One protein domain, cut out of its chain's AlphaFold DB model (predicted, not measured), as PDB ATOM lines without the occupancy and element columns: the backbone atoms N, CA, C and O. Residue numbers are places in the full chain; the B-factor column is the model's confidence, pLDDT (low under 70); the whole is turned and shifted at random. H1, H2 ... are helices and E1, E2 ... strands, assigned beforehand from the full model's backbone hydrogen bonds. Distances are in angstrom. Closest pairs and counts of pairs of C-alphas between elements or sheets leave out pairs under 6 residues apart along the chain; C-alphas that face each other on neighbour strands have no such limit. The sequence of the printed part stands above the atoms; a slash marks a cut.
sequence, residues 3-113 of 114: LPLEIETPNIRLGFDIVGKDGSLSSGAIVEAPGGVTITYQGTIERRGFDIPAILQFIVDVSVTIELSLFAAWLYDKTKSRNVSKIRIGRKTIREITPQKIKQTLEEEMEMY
ATOM      1  N   LEU A   3     120.344 141.650 115.867       91.94
ATOM      2  CA  LEU A   3     119.766 140.598 116.698       91.94
ATOM      3  C   LEU A   3     119.227 139.464 115.819       91.94
ATOM      4  O   LEU A   3     118.475 139.727 114.878       91.94
ATOM      5  N   PRO A   4     119.563 138.193 116.094       94.81
ATOM      6  CA  PRO A   4     118.951 137.082 115.384       94.81
ATOM      7  C   PRO A   4     117.502 136.901 115.845       94.81
ATOM      8  O   PRO A   4     117.216 136.884 117.042       94.81
ATOM      9  N   LEU A   5     116.599 136.734 114.886       95.06
ATOM     10  CA  LEU A   5     115.185 136.453 115.095       95.06
ATOM     11  C   LEU A   5     114.849 135.136 114.400       95.06
ATOM     12  O   LEU A   5     115.075 134.979 113.204       95.06
ATOM     13  N   GLU A   6     114.270 134.201 115.138       95.81
ATOM     14  CA  GLU A   6     113.736 132.967 114.581       95.81
ATOM     15  C   GLU A   6     112.254 132.842 114.872       95.81
ATOM     16  O   GLU A   6     111.791 133.148 115.972       95.81
ATOM     17  N   ILE A   7     111.516 132.354 113.883       94.38
ATOM     18  CA  ILE A   7     110.079 132.147 113.980       94.38
ATOM     19  C   ILE A   7     109.790 130.700 113.613       94.38
ATOM     20  O   ILE A   7     110.035 130.270 112.488       94.38
ATOM     21  N   GLU A   8     109.275 129.952 114.579       93.06
ATOM     22  CA  GLU A   8     108.862 128.570 114.394       93.06
ATOM     23  C   GLU A   8     107.388 128.540 113.984       93.06
ATOM     24  O   GLU A   8     106.503 128.990 114.718       93.06
ATOM     25  N   THR A   9     107.120 128.047 112.778       90.12
ATOM     26  CA  THR A   9     105.773 128.018 112.211       90.12
ATOM     27  C   THR A   9     105.607 126.831 111.261       90.12
ATOM     28  O   THR A   9     106.521 126.517 110.497       90.12
ATOM     29  N   PRO A  10     104.439 126.169 111.242       87.19
ATOM     30  CA  PRO A  10     104.104 125.228 110.177       87.19
ATOM     31  C   PRO A  10     103.804 125.947 108.847       87.19
ATOM     32  O   PRO A  10     103.699 125.309 107.804       87.19
ATOM     33  N   ASN A  11     103.652 127.278 108.853       86.69
ATOM     34  CA  ASN A  11     103.276 128.054 107.682       86.69
ATOM     35  C   ASN A  11     104.482 128.752 107.038       86.69
ATOM     36  O   ASN A  11     104.815 129.892 107.364       86.69
ATOM     37  N   ILE A  12     105.079 128.103 106.038       79.25
ATOM     38  CA  ILE A  12     106.216 128.653 105.284       79.25
ATOM     39  C   ILE A  12     105.898 129.970 104.552       79.25
ATOM     40  O   ILE A  12     106.808 130.756 104.282       79.25
ATOM     41  N   ARG A  13     104.615 130.277 104.283       85.81
ATOM     42  CA  ARG A  13     104.214 131.546 103.643       85.81
ATOM     43  C   ARG A  13     104.497 132.767 104.513       85.81
ATOM     44  O   ARG A  13     104.658 133.855 103.976       85.81
ATOM     45  N   LEU A  14     104.631 132.592 105.829       88.44
ATOM     46  CA  LEU A  14     104.936 133.691 106.745       88.44
ATOM     47  C   LEU A  14     106.245 134.416 106.379       88.44
ATOM     48  O   LEU A  14     106.327 135.632 106.529       88.44
ATOM     49  N   GLY A  15     107.250 133.708 105.850       86.25
ATOM     50  CA  GLY A  15     108.488 134.344 105.389       86.25
ATOM     51  C   GLY A  15     108.249 135.331 104.241       86.25
ATOM     52  O   GLY A  15     108.779 136.440 104.256       86.25
ATOM     53  N   PHE A  16     107.385 134.958 103.296       87.44
ATOM     54  CA  PHE A  16     106.976 135.806 102.175       87.44
ATOM     55  C   PHE A  16     106.146 137.001 102.659       87.44
ATOM     56  O   PHE A  16     106.415 138.128 102.252       87.44
ATOM     57  N   ASP A  17     105.217 136.784 103.597       88.44
ATOM     58  CA  ASP A  17     104.391 137.849 104.189       88.44
ATOM     59  C   ASP A  17     105.215 138.902 104.952       88.44
ATOM     60  O   ASP A  17     104.833 140.078 105.020       88.44
ATOM     61  N   ILE A  18     106.312 138.468 105.582       88.19
ATOM     62  CA  ILE A  18     107.246 139.323 106.324       88.19
ATOM     63  C   ILE A  18     108.113 140.130 105.357       88.19
ATOM     64  O   ILE A  18     108.233 141.340 105.526       88.19
ATOM     65  N   VAL A  19     108.691 139.481 104.344       86.50
ATOM     66  CA  VAL A  19     109.585 140.132 103.370       86.50
ATOM     67  C   VAL A  19     108.810 140.929 102.308       86.50
ATOM     68  O   VAL A  19     109.388 141.780 101.639       86.50
ATOM     69  N   GLY A  20     107.502 140.696 102.162       81.12
ATOM     70  CA  GLY A  20     106.637 141.415 101.225       81.12
ATOM     71  C   GLY A  20     106.902 141.068  99.759       81.12
ATOM     72  O   GLY A  20     106.693 141.907  98.886       81.12
ATOM     73  N   LYS A  21     107.405 139.859  99.481       75.25
ATOM     74  CA  LYS A  21     107.697 139.387  98.122       75.25
ATOM     75  C   LYS A  21     106.851 138.171  97.788       75.25
ATOM     76  O   LYS A  21     106.936 137.160  98.479       75.25
ATOM     77  N   ASP A  22     106.125 138.247  96.680       67.50
ATOM     78  CA  ASP A  22     105.406 137.111  96.115       67.50
ATOM     79  C   ASP A  22     106.330 136.338  95.162       67.50
ATOM     80  O   ASP A  22     106.850 136.877  94.187       67.50
ATOM     81  N   GLY A  23     106.571 135.057  95.451       64.00
ATOM     82  CA  GLY A  23     107.147 134.106  94.491       64.00
ATOM     83  C   GLY A  23     108.594 133.662  94.725       64.00
ATOM     84  O   GLY A  23     108.920 132.534  94.369       64.00
ATOM     85  N   SER A  24     109.460 134.461  95.359       71.31
ATOM     86  CA  SER A  24     110.792 133.978  95.763       71.31
ATOM     87  C   SER A  24     111.322 134.654  97.026       71.31
ATOM     88  O   SER A  24     111.258 135.874  97.185       71.31
ATOM     89  N   LEU A  25     111.854 133.829  97.928       80.19
ATOM     90  CA  LEU A  25     112.452 134.247  99.188       80.19
ATOM     91  C   LEU A  25     113.932 133.857  99.164       80.19
ATOM     92  O   LEU A  25     114.298 132.717  99.441       80.19
ATOM     93  N   SER A  26     114.788 134.791  98.758       84.38
ATOM     94  CA  SER A  26     116.237 134.577  98.723       84.38
ATOM     95  C   SER A  26     116.865 134.985 100.050       84.38
ATOM     96  O   SER A  26     116.528 136.038 100.594       84.38
ATOM     97  N   SER A  27     117.808 134.184 100.550       87.50
ATOM     98  CA  SER A  27     118.664 134.606 101.665       87.50
ATOM     99  C   SER A  27     119.351 135.934 101.326       87.50
ATOM    100  O   SER A  27     119.719 136.179 100.176       87.50
ATOM    101  N   GLY A  28     119.456 136.816 102.315       88.69
ATOM    102  CA  GLY A  28     119.904 138.193 102.140       88.69
ATOM    103  C   GLY A  28     118.809 139.161 101.688       88.69
ATOM    104  O   GLY A  28     119.102 140.338 101.508       88.69
ATOM    105  N   ALA A  29     117.555 138.725 101.516       89.88
ATOM    106  CA  ALA A  29     116.457 139.648 101.246       89.88
ATOM    107  C   ALA A  29     116.249 140.597 102.435       89.88
ATOM    108  O   ALA A  29     115.997 140.149 103.555       89.88
ATOM    109  N   ILE A  30     116.347 141.897 102.162       90.50
ATOM    110  CA  ILE A  30     116.185 142.972 103.137       90.50
ATOM    111  C   ILE A  30     114.800 143.599 102.971       90.50
ATOM    112  O   ILE A  30     114.367 143.848 101.844       90.50
ATOM    113  N   VAL A  31     114.124 143.858 104.087       90.06
ATOM    114  CA  VAL A  31     112.860 144.597 104.146       90.06
ATOM    115  C   VAL A  31     112.914 145.626 105.270       90.06
ATOM    116  O   VAL A  31     113.444 145.358 106.353       90.06
ATOM    117  N   GLU A  32     112.360 146.803 105.010       90.19
ATOM    118  CA  GLU A  32     112.144 147.817 106.035       90.19
ATOM    119  C   GLU A  32     110.885 147.466 106.828       90.19
ATOM    120  O   GLU A  32     109.800 147.279 106.273       90.19
ATOM    121  N   ALA A  33     111.041 147.355 108.141       89.56
ATOM    122  CA  ALA A  33     109.952 147.174 109.077       89.56
ATOM    123  C   ALA A  33     109.667 148.496 109.813       89.56
ATOM    124  O   ALA A  33     110.547 149.357 109.943       89.56
ATOM    125  N   PRO A  34     108.437 148.682 110.319       90.25
ATOM    126  CA  PRO A  34     108.078 149.887 111.050       90.25
ATOM    127  C   PRO A  34     109.002 150.164 112.240       90.25
ATOM    128  O   PRO A  34     109.504 149.247 112.888       90.25
ATOM    129  N   GLY A  35     109.186 151.450 112.536       86.88
ATOM    130  CA  GLY A  35     110.030 151.914 113.634       86.88
ATOM    131  C   GLY A  35     111.503 152.081 113.269       86.88
ATOM    132  O   GLY A  35     112.311 152.234 114.172       86.88
ATOM    133  N   GLY A  36     111.859 152.063 111.977       87.50
ATOM    134  CA  GLY A  36     113.248 152.200 111.516       87.50
ATOM    135  C   GLY A  36     114.060 150.905 111.617       87.50
ATOM    136  O   GLY A  36     115.288 150.933 111.559       87.50
ATOM    137  N   VAL A  37     113.375 149.772 111.789       90.44
ATOM    138  CA  VAL A  37     113.982 148.444 111.878       90.44
ATOM    139  C   VAL A  37     114.206 147.890 110.481       90.44
ATOM    140  O   VAL A  37     113.326 147.951 109.627       90.44
ATOM    141  N   THR A  38     115.361 147.277 110.253       91.88
ATOM    142  CA  THR A  38     115.615 146.528 109.018       91.88
ATOM    143  C   THR A  38     115.639 145.037 109.316       91.88
ATOM    144  O   THR A  38     116.329 144.605 110.235       91.88
ATOM    145  N   ILE A  39     114.916 144.225 108.546       92.44
ATOM    146  CA  ILE A  39     114.952 142.764 108.668       92.44
ATOM    147  C   ILE A  39     115.659 142.179 107.455       92.44
ATOM    148  O   ILE A  39     115.324 142.498 106.319       92.44
ATOM    149  N   THR A  40     116.599 141.273 107.694       94.00
ATOM    150  CA  THR A  40     117.246 140.475 106.652       94.00
ATOM    151  C   THR A  40     116.870 139.011 106.813       94.00
ATOM    152  O   THR A  40     117.209 138.399 107.824       94.00
ATOM    153  N   TYR A  41     116.220 138.418 105.820       93.88
ATOM    154  CA  TYR A  41     115.954 136.982 105.801       93.88
ATOM    155  C   TYR A  41     117.248 136.190 105.584       93.88
ATOM    156  O   TYR A  41     118.018 136.494 104.676       93.88
ATOM    157  N   GLN A  42     117.504 135.184 106.419       94.38
ATOM    158  CA  GLN A  42     118.709 134.346 106.362       94.38
ATOM    159  C   GLN A  42     118.452 132.977 105.735       94.38
ATOM    160  O   GLN A  42     119.373 132.372 105.189       94.38
ATOM    161  N   GLY A  43     117.212 132.496 105.776       90.81
ATOM    162  CA  GLY A  43     116.859 131.171 105.289       90.81
ATOM    163  C   GLY A  43     115.764 130.524 106.122       90.81
ATOM    164  O   GLY A  43     115.236 131.105 107.072       90.81
ATOM    165  N   THR A  44     115.426 129.297 105.748       88.50
ATOM    166  CA  THR A  44     114.489 128.447 106.477       88.50
ATOM    167  C   THR A  44     115.190 127.140 106.795       88.50
ATOM    168  O   THR A  44     115.748 126.501 105.906       88.50
ATOM    169  N   ILE A  45     115.139 126.724 108.057       85.06
ATOM    170  CA  ILE A  45     115.524 125.375 108.452       85.06
ATOM    171  C   ILE A  45     114.267 124.513 108.393       85.06
ATOM    172  O   ILE A  45     113.374 124.627 109.238       85.06
ATOM    173  N   GLU A  46     114.209 123.646 107.388       77.75
ATOM    174  CA  GLU A  46     113.180 122.618 107.278       77.75
ATOM    175  C   GLU A  46     113.586 121.392 108.099       77.75
ATOM    176  O   GLU A  46     114.708 120.886 108.002       77.75
ATOM    177  N   ARG A  47     112.666 120.891 108.923       72.44
ATOM    178  CA  ARG A  47     112.844 119.627 109.640       72.44
ATOM    179  C   ARG A  47     112.065 118.543 108.905       72.44
ATOM    180  O   ARG A  47     110.926 118.756 108.513       72.44
ATOM    181  N   ARG A  48     112.678 117.372 108.703       61.25
ATOM    182  CA  ARG A  48     112.030 116.256 107.994       61.25
ATOM    183  C   ARG A  48     110.853 115.708 108.812       61.25
ATOM    184  O   ARG A  48     111.073 115.075 109.840       61.25
ATOM    185  N   GLY A  49     109.633 115.923 108.325       63.25
ATOM    186  CA  GLY A  49     108.383 115.373 108.858       63.25
ATOM    187  C   GLY A  49     107.186 116.204 108.389       63.25
ATOM    188  O   GLY A  49     107.274 117.424 108.372       63.25
ATOM    189  N   PHE A  50     106.079 115.557 108.005       53.53
ATOM    190  CA  PHE A  50     104.914 116.207 107.369       53.53
ATOM    191  C   PHE A  50     104.163 117.198 108.286       53.53
ATOM    192  O   PHE A  50     103.287 117.912 107.818       53.53
ATOM    193  N   ASP A  51     104.527 117.263 109.571       65.94
ATOM    194  CA  ASP A  51     103.837 118.054 110.600       65.94
ATOM    195  C   ASP A  51     104.812 118.789 111.546       65.94
ATOM    196  O   ASP A  51     104.440 119.253 112.622       65.94
ATOM    197  N   ILE A  52     106.101 118.858 111.183       73.94
ATOM    198  CA  ILE A  52     107.108 119.536 112.007       73.94
ATOM    199  C   ILE A  52     107.214 120.999 111.559       73.94
ATOM    200  O   ILE A  52     107.480 121.247 110.381       73.94
ATOM    201  N   PRO A  53     107.069 121.972 112.477       78.69
ATOM    202  CA  PRO A  53     107.235 123.382 112.154       78.69
ATOM    203  C   PRO A  53     108.597 123.683 111.519       78.69
ATOM    204  O   PRO A  53     109.641 123.204 111.977       78.69
ATOM    205  N   ALA A  54     108.582 124.525 110.491       86.88
ATOM    206  CA  ALA A  54     109.783 125.104 109.920       86.88
ATOM    207  C   ALA A  54     110.281 126.255 110.803       86.88
ATOM    208  O   ALA A  54     109.497 126.927 111.479       86.88
ATOM    209  N   ILE A  55     111.590 126.502 110.781       92.19
ATOM    210  CA  ILE A  55     112.197 127.632 111.487       92.19
ATOM    211  C   ILE A  55     112.629 128.658 110.448       92.19
ATOM    212  O   ILE A  55     113.601 128.447 109.724       92.19
ATOM    213  N   LEU A  56     111.906 129.770 110.379       93.25
ATOM    214  CA  LEU A  56     112.291 130.930 109.585       93.25
ATOM    215  C   LEU A  56     113.369 131.707 110.339       93.25
ATOM    216  O   LEU A  56     113.183 132.017 111.515       93.25
ATOM    217  N   GLN A  57     114.475 132.034 109.675       94.94
ATOM    218  CA  GLN A  57     115.603 132.742 110.274       94.94
ATOM    219  C   GLN A  57     115.751 134.140 109.681       94.94
ATOM    220  O   GLN A  57     115.762 134.324 108.462       94.94
ATOM    221  N   PHE A  58     115.917 135.125 110.556       95.06
ATOM    222  CA  PHE A  58     116.062 136.532 110.219       95.06
ATOM    223  C   PHE A  58     117.150 137.189 111.076       95.06
ATOM    224  O   PHE A  58     117.456 136.743 112.180       95.06
ATOM    225  N   ILE A  59     117.697 138.295 110.583       94.88
ATOM    226  CA  ILE A  59     118.478 139.254 111.364       94.88
ATOM    227  C   ILE A  59     117.687 140.551 111.428       94.88
ATOM    228  O   ILE A  59     117.311 141.093 110.392       94.88
ATOM    229  N   VAL A  60     117.456 141.042 112.636       92.44
ATOM    230  CA  VAL A  60     116.830 142.331 112.915       92.44
ATOM    231  C   VAL A  60     117.947 143.326 113.198       92.44
ATOM    232  O   VAL A  60     118.688 143.157 114.164       92.44
ATOM    233  N   ASP A  61     118.103 144.338 112.351       90.56
ATOM    234  CA  ASP A  61     118.987 145.464 112.628       90.56
ATOM    235  C   ASP A  61     118.204 146.567 113.332       90.56
ATOM    236  O   ASP A  61     117.296 147.185 112.764       90.56
ATOM    237  N   VAL A  62     118.564 146.762 114.594       81.00
ATOM    238  CA  VAL A  62     118.003 147.745 115.498       81.00
ATOM    239  C   VAL A  62     119.022 148.883 115.674       81.00
ATOM    240  O   VAL A  62     120.015 148.733 116.385       81.00
ATOM    241  N   SER A  63     118.857 149.995 114.960       76.12
ATOM    242  CA  SER A  63     119.585 151.253 115.174       76.12
ATOM    243  C   SER A  63     119.122 151.997 116.447       76.12
ATOM    244  O   SER A  63     118.101 151.663 117.039       76.12
ATOM    245  N   VAL A  64     119.905 152.982 116.903       61.00
ATOM    246  CA  VAL A  64     119.774 153.631 118.232       61.00
ATOM    247  C   VAL A  64     118.486 154.464 118.388       61.00
ATOM    248  O   VAL A  64     118.049 154.725 119.501       61.00
ATOM    249  N   THR A  65     117.833 154.856 117.293       63.91
ATOM    250  CA  THR A  65     116.649 155.742 117.275       63.91
ATOM    251  C   THR A  65     115.319 155.010 117.046       63.91
ATOM    252  O   THR A  65     114.376 155.585 116.507       63.91
ATOM    253  N   ILE A  66     115.231 153.729 117.406       78.31
ATOM    254  CA  ILE A  66     114.123 152.866 116.978       78.31
ATOM    255  C   ILE A  66     112.919 152.857 117.914       78.31
ATOM    256  O   ILE A  66     113.022 152.655 119.122       78.31
ATOM    257  N   GLU A  67     111.742 152.922 117.295       89.19
ATOM    258  CA  GLU A  67     110.445 152.732 117.938       89.19
ATOM    259  C   GLU A  67     110.101 151.238 118.060       89.19
ATOM    260  O   GLU A  67     109.323 150.678 117.279       89.19
ATOM    261  N   LEU A  68     110.673 150.574 119.071       89.31
ATOM    262  CA  LEU A  68     110.477 149.137 119.324       89.31
ATOM    263  C   LEU A  68     109.005 148.747 119.491       89.31
ATOM    264  O   LEU A  68     108.608 147.646 119.114       89.31
ATOM    265  N   SER A  69     108.181 149.651 120.028       92.00
ATOM    266  CA  SER A  69     106.743 149.420 120.199       92.00
ATOM    267  C   SER A  69     106.039 149.219 118.852       92.00
ATOM    268  O   SER A  69     105.190 148.336 118.724       92.00
ATOM    269  N   LEU A  70     106.419 150.004 117.838       93.06
ATOM    270  CA  LEU A  70     105.829 149.930 116.505       93.06
ATOM    271  C   LEU A  70     106.278 148.655 115.781       93.06
ATOM    272  O   LEU A  70     105.458 147.960 115.179       93.06
ATOM    273  N   PHE A  71     107.559 148.303 115.912       92.88
ATOM    274  CA  PHE A  71     108.085 147.047 115.390       92.88
ATOM    275  C   PHE A  71     107.420 145.825 116.033       92.88
ATOM    276  O   PHE A  71     107.002 144.901 115.336       92.88
ATOM    277  N   ALA A  72     107.277 145.820 117.360       93.81
ATOM    278  CA  ALA A  72     106.677 144.711 118.089       93.81
ATOM    279  C   ALA A  72     105.201 144.497 117.719       93.81
ATOM    280  O   ALA A  72     104.775 143.356 117.538       93.81
ATOM    281  N   ALA A  73     104.434 145.582 117.554       95.06
ATOM    282  CA  ALA A  73     103.055 145.517 117.075       95.06
ATOM    283  C   ALA A  73     102.974 144.955 115.647       95.06
ATOM    284  O   ALA A  73     102.182 144.051 115.381       95.06
ATOM    285  N   TRP A  74     103.845 145.419 114.748       93.94
ATOM    286  CA  TRP A  74     103.913 144.908 113.382       93.94
ATOM    287  C   TRP A  74     104.288 143.418 113.334       93.94
ATOM    288  O   TRP A  74     103.645 142.643 112.625       93.94
ATOM    289  N   LEU A  75     105.284 142.983 114.115       93.56
ATOM    290  CA  LEU A  75     105.705 141.580 114.148       93.56
ATOM    291  C   LEU A  75     104.601 140.686 114.724       93.56
ATOM    292  O   LEU A  75     104.361 139.586 114.222       93.56
ATOM    293  N   TYR A  76     103.890 141.168 115.743       94.44
ATOM    294  CA  TYR A  76     102.695 140.503 116.247       94.44
ATOM    295  C   TYR A  76     101.625 140.376 115.155       94.44
ATOM    296  O   TYR A  76     101.109 139.285 114.933       94.44
ATOM    297  N   ASP A  77     101.344 141.438 114.404       93.88
ATOM    298  CA  ASP A  77     100.353 141.402 113.326       93.88
ATOM    299  C   ASP A  77     100.704 140.402 112.220       93.88
ATOM    300  O   ASP A  77      99.814 139.726 111.699       93.88
ATOM    301  N   LYS A  78     101.994 140.244 111.898       91.62
ATOM    302  CA  LYS A  78     102.461 139.224 110.949       91.62
ATOM    303  C   LYS A  78     102.298 137.801 111.482       91.62
ATOM    304  O   LYS A  78     102.036 136.884 110.708       91.62
ATOM    305  N   THR A  79     102.431 137.599 112.791       91.75
ATOM    306  CA  THR A  79     102.483 136.262 113.406       91.75
ATOM    307  C   THR A  79     101.137 135.773 113.957       91.75
ATOM    308  O   THR A  79     100.875 134.567 113.926       91.75
ATOM    309  N   LYS A  80     100.241 136.676 114.383       87.06
ATOM    310  CA  LYS A  80      98.995 136.363 115.116       87.06
ATOM    311  C   LYS A  80      98.018 135.432 114.391       87.06
ATOM    312  O   LYS A  80      97.261 134.723 115.042       87.06
ATOM    313  N   SER A  81      98.031 135.398 113.058       78.94
ATOM    314  CA  SER A  81      97.107 134.580 112.250       78.94
ATOM    315  C   SER A  81      97.786 133.394 111.555       78.94
ATOM    316  O   SER A  81      97.230 132.824 110.616       78.94
ATOM    317  N   ARG A  82      99.018 133.044 111.956       80.00
ATOM    318  CA  ARG A  82      99.888 132.122 111.200       80.00
ATOM    319  C   ARG A  82     100.377 130.909 112.004       80.00
ATOM    320  O   ARG A  82     101.354 130.280 111.605       80.00
ATOM    321  N   ASN A  83      99.689 130.558 113.096       83.31
ATOM    322  CA  ASN A  83     100.007 129.405 113.959       83.31
ATOM    323  C   ASN A  83     101.488 129.353 114.374       83.31
ATOM    324  O   ASN A  83     102.120 128.300 114.341       83.31
ATOM    325  N   VAL A  84     102.063 130.507 114.712       89.19
ATOM    326  CA  VAL A  84     103.440 130.573 115.205       89.19
ATOM    327  C   VAL A  84     103.481 129.965 116.603       89.19
ATOM    328  O   VAL A  84     102.777 130.425 117.498       89.19
ATOM    329  N   SER A  85     104.290 128.922 116.789       88.56
ATOM    330  CA  SER A  85     104.418 128.223 118.074       88.56
ATOM    331  C   SER A  85     105.430 128.899 118.995       88.56
ATOM    332  O   SER A  85     105.329 128.821 120.222       88.56
ATOM    333  N   LYS A  86     106.443 129.533 118.398       92.12
ATOM    334  CA  LYS A  86     107.588 130.076 119.116       92.12
ATOM    335  C   LYS A  86     108.258 131.182 118.312       92.12
ATOM    336  O   LYS A  86     108.503 131.034 117.117       92.12
ATOM    337  N   ILE A  87     108.634 132.252 119.001       95.00
ATOM    338  CA  ILE A  87     109.562 133.263 118.491       95.00
ATOM    339  C   ILE A  87     110.811 133.233 119.368       95.00
ATOM    340  O   ILE A  87     110.710 133.182 120.593       95.00
ATOM    341  N   ARG A  88     111.997 133.247 118.767       95.62
ATOM    342  CA  ARG A  88     113.266 133.394 119.483       95.62
ATOM    343  C   ARG A  88     113.942 134.682 119.040       95.62
ATOM    344  O   ARG A  88     114.163 134.864 117.851       95.62
ATOM    345  N   ILE A  89     114.273 135.552 119.985       94.38
ATOM    346  CA  ILE A  89     114.990 136.810 119.750       94.38
ATOM    347  C   ILE A  89     116.282 136.711 120.543       94.38
ATOM    348  O   ILE A  89     116.239 136.547 121.761       94.38
ATOM    349  N   GLY A  90     117.420 136.720 119.853       92.12
ATOM    350  CA  GLY A  90     118.707 136.490 120.495       92.12
ATOM    351  C   GLY A  90     118.710 135.164 121.256       92.12
ATOM    352  O   GLY A  90     118.517 134.092 120.667       92.12
ATOM    353  N   ARG A  91     118.913 135.223 122.573       89.81
ATOM    354  CA  ARG A  91     118.920 134.039 123.449       89.81
ATOM    355  C   ARG A  91     117.553 133.726 124.062       89.81
ATOM    356  O   ARG A  91     117.364 132.627 124.586       89.81
ATOM    357  N   LYS A  92     116.584 134.635 123.966       93.88
ATOM    358  CA  LYS A  92     115.275 134.512 124.616       93.88
ATOM    359  C   LYS A  92     114.222 133.882 123.727       93.88
ATOM    360  O   LYS A  92     114.152 134.107 122.524       93.88
ATOM    361  N   THR A  93     113.380 133.068 124.357       94.69
ATOM    362  CA  THR A  93     112.272 132.355 123.720       94.69
ATOM    363  C   THR A  93     110.942 132.911 124.211       94.69
ATOM    364  O   THR A  93     110.686 132.947 125.411       94.69
ATOM    365  N   ILE A  94     110.065 133.242 123.271       94.12
ATOM    366  CA  ILE A  94     108.688 133.671 123.480       94.12
ATOM    367  C   ILE A  94     107.766 132.550 122.995       94.12
ATOM    368  O   ILE A  94     107.829 132.146 121.833       94.12
ATOM    369  N   ARG A  95     106.918 132.040 123.892       92.12
ATOM    370  CA  ARG A  95     105.844 131.082 123.560       92.12
ATOM    371  C   ARG A  95     104.471 131.749 123.534       92.12
ATOM    372  O   ARG A  95     103.632 131.391 122.723       92.12
ATOM    373  N   GLU A  96     104.268 132.740 124.395       91.19
ATOM    374  CA  GLU A  96     103.079 133.587 124.385       91.19
ATOM    375  C   GLU A  96     103.367 134.840 123.554       91.19
ATOM    376  O   GLU A  96     104.035 135.775 124.001       91.19
ATOM    377  N   ILE A  97     102.933 134.814 122.298       92.38
ATOM    378  CA  ILE A  97     103.274 135.842 121.317       92.38
ATOM    379  C   ILE A  97     102.317 137.018 121.491       92.38
ATOM    380  O   ILE A  97     101.174 136.972 121.044       92.38
ATOM    381  N   THR A  98     102.792 138.080 122.138       94.62
ATOM    382  CA  THR A  98     102.069 139.348 122.306       94.62
ATOM    383  C   THR A  98     102.980 140.528 121.960       94.62
ATOM    384  O   THR A  98     104.203 140.408 122.104       94.62
ATOM    385  N   PRO A  99     102.432 141.690 121.549       94.38
ATOM    386  CA  PRO A  99     103.245 142.874 121.260       94.38
ATOM    387  C   PRO A  99     104.127 143.274 122.447       94.38
ATOM    388  O   PRO A  99     105.318 143.525 122.285       94.38
ATOM    389  N   GLN A 100     103.564 143.263 123.660       94.88
ATOM    390  CA  GLN A 100     104.289 143.624 124.876       94.88
ATOM    391  C   GLN A 100     105.440 142.654 125.158       94.88
ATOM    392  O   GLN A 100     106.537 143.100 125.486       94.88
ATOM    393  N   LYS A 101     105.226 141.340 124.988       94.38
ATOM    394  CA  LYS A 101     106.279 140.358 125.256       94.38
ATOM    395  C   LYS A 101     107.401 140.413 124.225       94.38
ATOM    396  O   LYS A 101     108.565 140.279 124.597       94.38
ATOM    397  N   ILE A 102     107.065 140.644 122.954       94.12
ATOM    398  CA  ILE A 102     108.047 140.872 121.887       94.12
ATOM    399  C   ILE A 102     108.892 142.103 122.212       94.12
ATOM    400  O   ILE A 102     110.115 142.002 122.225       94.12
ATOM    401  N   LYS A 103     108.245 143.235 122.526       94.19
ATOM    402  CA  LYS A 103     108.923 144.487 122.874       94.19
ATOM    403  C   LYS A 103     109.872 144.303 124.057       94.19
ATOM    404  O   LYS A 103     111.057 144.568 123.911       94.19
ATOM    405  N   GLN A 104     109.364 143.781 125.174       93.50
ATOM    406  CA  GLN A 104     110.162 143.542 126.376       93.50
ATOM    407  C   GLN A 104     111.375 142.658 126.066       93.50
ATOM    408  O   GLN A 104     112.481 142.928 126.506       93.50
ATOM    409  N   THR A 105     111.183 141.599 125.276       93.44
ATOM    410  CA  THR A 105     112.284 140.693 124.928       93.44
ATOM    411  C   THR A 105     113.339 141.384 124.064       93.44
ATOM    412  O   THR A 105     114.520 141.104 124.237       93.44
ATOM    413  N   LEU A 106     112.937 142.271 123.147       91.25
ATOM    414  CA  LEU A 106     113.877 143.093 122.383       91.25
ATOM    415  C   LEU A 106     114.664 144.004 123.322       91.25
ATOM    416  O   LEU A 106     115.881 143.910 123.316       91.25
ATOM    417  N   GLU A 107     113.990 144.800 124.155       91.25
ATOM    418  CA  GLU A 107     114.626 145.714 125.120       91.25
ATOM    419  C   GLU A 107     115.641 144.978 126.001       91.25
ATOM    420  O   GLU A 107     116.813 145.340 126.035       91.25
ATOM    421  N   GLU A 108     115.231 143.869 126.616       90.88
ATOM    422  CA  GLU A 108     116.120 143.109 127.490       90.88
ATOM    423  C   GLU A 108     117.280 142.432 126.736       90.88
ATOM    424  O   GLU A 108     118.322 142.173 127.331       90.88
ATOM    425  N   GLU A 109     117.112 142.046 125.464       90.06
ATOM    426  CA  GLU A 109     118.247 141.561 124.665       90.06
ATOM    427  C   GLU A 109     119.175 142.715 124.293       90.06
ATOM    428  O   GLU A 109     120.376 142.494 124.273       90.06
ATOM    429  N   MET A 110     118.658 143.920 124.034       86.81
ATOM    430  CA  MET A 110     119.471 145.091 123.701       86.81
ATOM    431  C   MET A 110     120.339 145.549 124.879       86.81
ATOM    432  O   MET A 110     121.533 145.753 124.685       86.81
ATOM    433  N   GLU A 111     119.770 145.621 126.087       85.12
ATOM    434  CA  GLU A 111     120.486 145.997 127.319       85.12
ATOM    435  C   GLU A 111     121.652 145.051 127.648       85.12
ATOM    436  O   GLU A 111     122.633 145.456 128.259       85.12
ATOM    437  N   MET A 112     121.584 143.778 127.242       77.25
ATOM    438  CA  MET A 112     122.673 142.818 127.479       77.25
ATOM    439  C   MET A 112     123.900 143.024 126.573       77.25
ATOM    440  O   MET A 112     124.917 142.360 126.794       77.25
ATOM    441  N   TYR A 113     123.803 143.865 125.539       68.00
ATOM    442  CA  TYR A 113     124.906 144.176 124.619       68.00
ATOM    443  C   TYR A 113     125.434 145.617 124.762       68.00
ATOM    444  O   TYR A 113     126.298 146.001 123.969       68.00
TER     445      TYR A 113
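AT A GLANCE: This is residues 3 to 113 of the 114 residues of an uncharacterized protein of Chromatiales bacterium (UniProt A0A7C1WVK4). One strongly twisted sheet of six strands makes a wall, with helices H1, H2 and H3 over one face and the other face bare. H2 sits between H1 and H3, and the long E3 and E4 hairpin lies beside E1 within the wall. The printed part has 111 residues, with three named helices and six named strands in the chain order E1 H1 E2 E3 E4 H2 E5 E6 H3; the class is mixed. The sheet's order is E2, E3, E4, E1, E5, E6, with antiparallel neighbours throughout. The whole is compact, with a radius of gyration of the C-alphas of 13.2 A, and its outline of 40 by 26 by 24 A is only just elongated.

IN THESE COORDINATES: In sheet order, the strands are E2, residues 30 to 33; E3, residues 37 to 45, 23.4 A long; E4, residues 54 to 61, 22.5 A; E1, residues 3 to 9, 19.3 A; E5, residues 86 to 89; and E6, residues 92 to 94. The helices are H1, residues 13 to 19; H2, residues 68 to 79, 16.3 A; and H3, residues 99 to 111, 18.5 A. C-alpha 3 begins E1 at (119.766, 140.598, 116.698), and C-alpha 111 ends H3 at (120.486, 145.997, 127.319).

HOW THE PARTS SIT: E2, E3 and E4 form a meander, each strand the antiparallel neighbour of the one before; N 31 and O 39 are 2.9 A apart, and N 40 and O 59 2.8 A. E1 is the antiparallel neighbour of E4, with N 5 and O 58 at 2.8 A, and of E5, with N 6 and O 88 at 2.8 A, both pairs within hydrogen-bond range. E5 and E6 are a hairpin, with N 87 and O 94 at 2.9 A. E4, H2, E5 are a split strand-helix-strand unit, two strands running the same way with E1 between them, and its crossover is right-handed. The helices on one face make two layers, sheet and helices. H3 is over E5 and, only just, E6 with 3 C-alphas, at a height over the sheet of 8.5 A. H2 touches H3, closest at the C-alphas of Ala 73 and Pro 99, 5.0 A, at a steep tilt of 51 degrees, opposite ways. H2 touches H1 with residues 78 to 79 alone, closest at the C-alphas of Ile 18 and Lys 78, 6.7 A, at a shallow tilt of 28 degrees. H1 and H3 are apart. In H1, H2 and H3 every O i to N i+4 pair is within hydrogen-bond range.

THE WHOLE: The two C-alphas farthest apart are those of Phe 50 and Thr 65, 42.4 A. The printed part has no cut and no long link. Mean pLDDT of the printed part is 87.1; residues 22 to 23, 48 to 51, 64 to 65 and 113 are under 70.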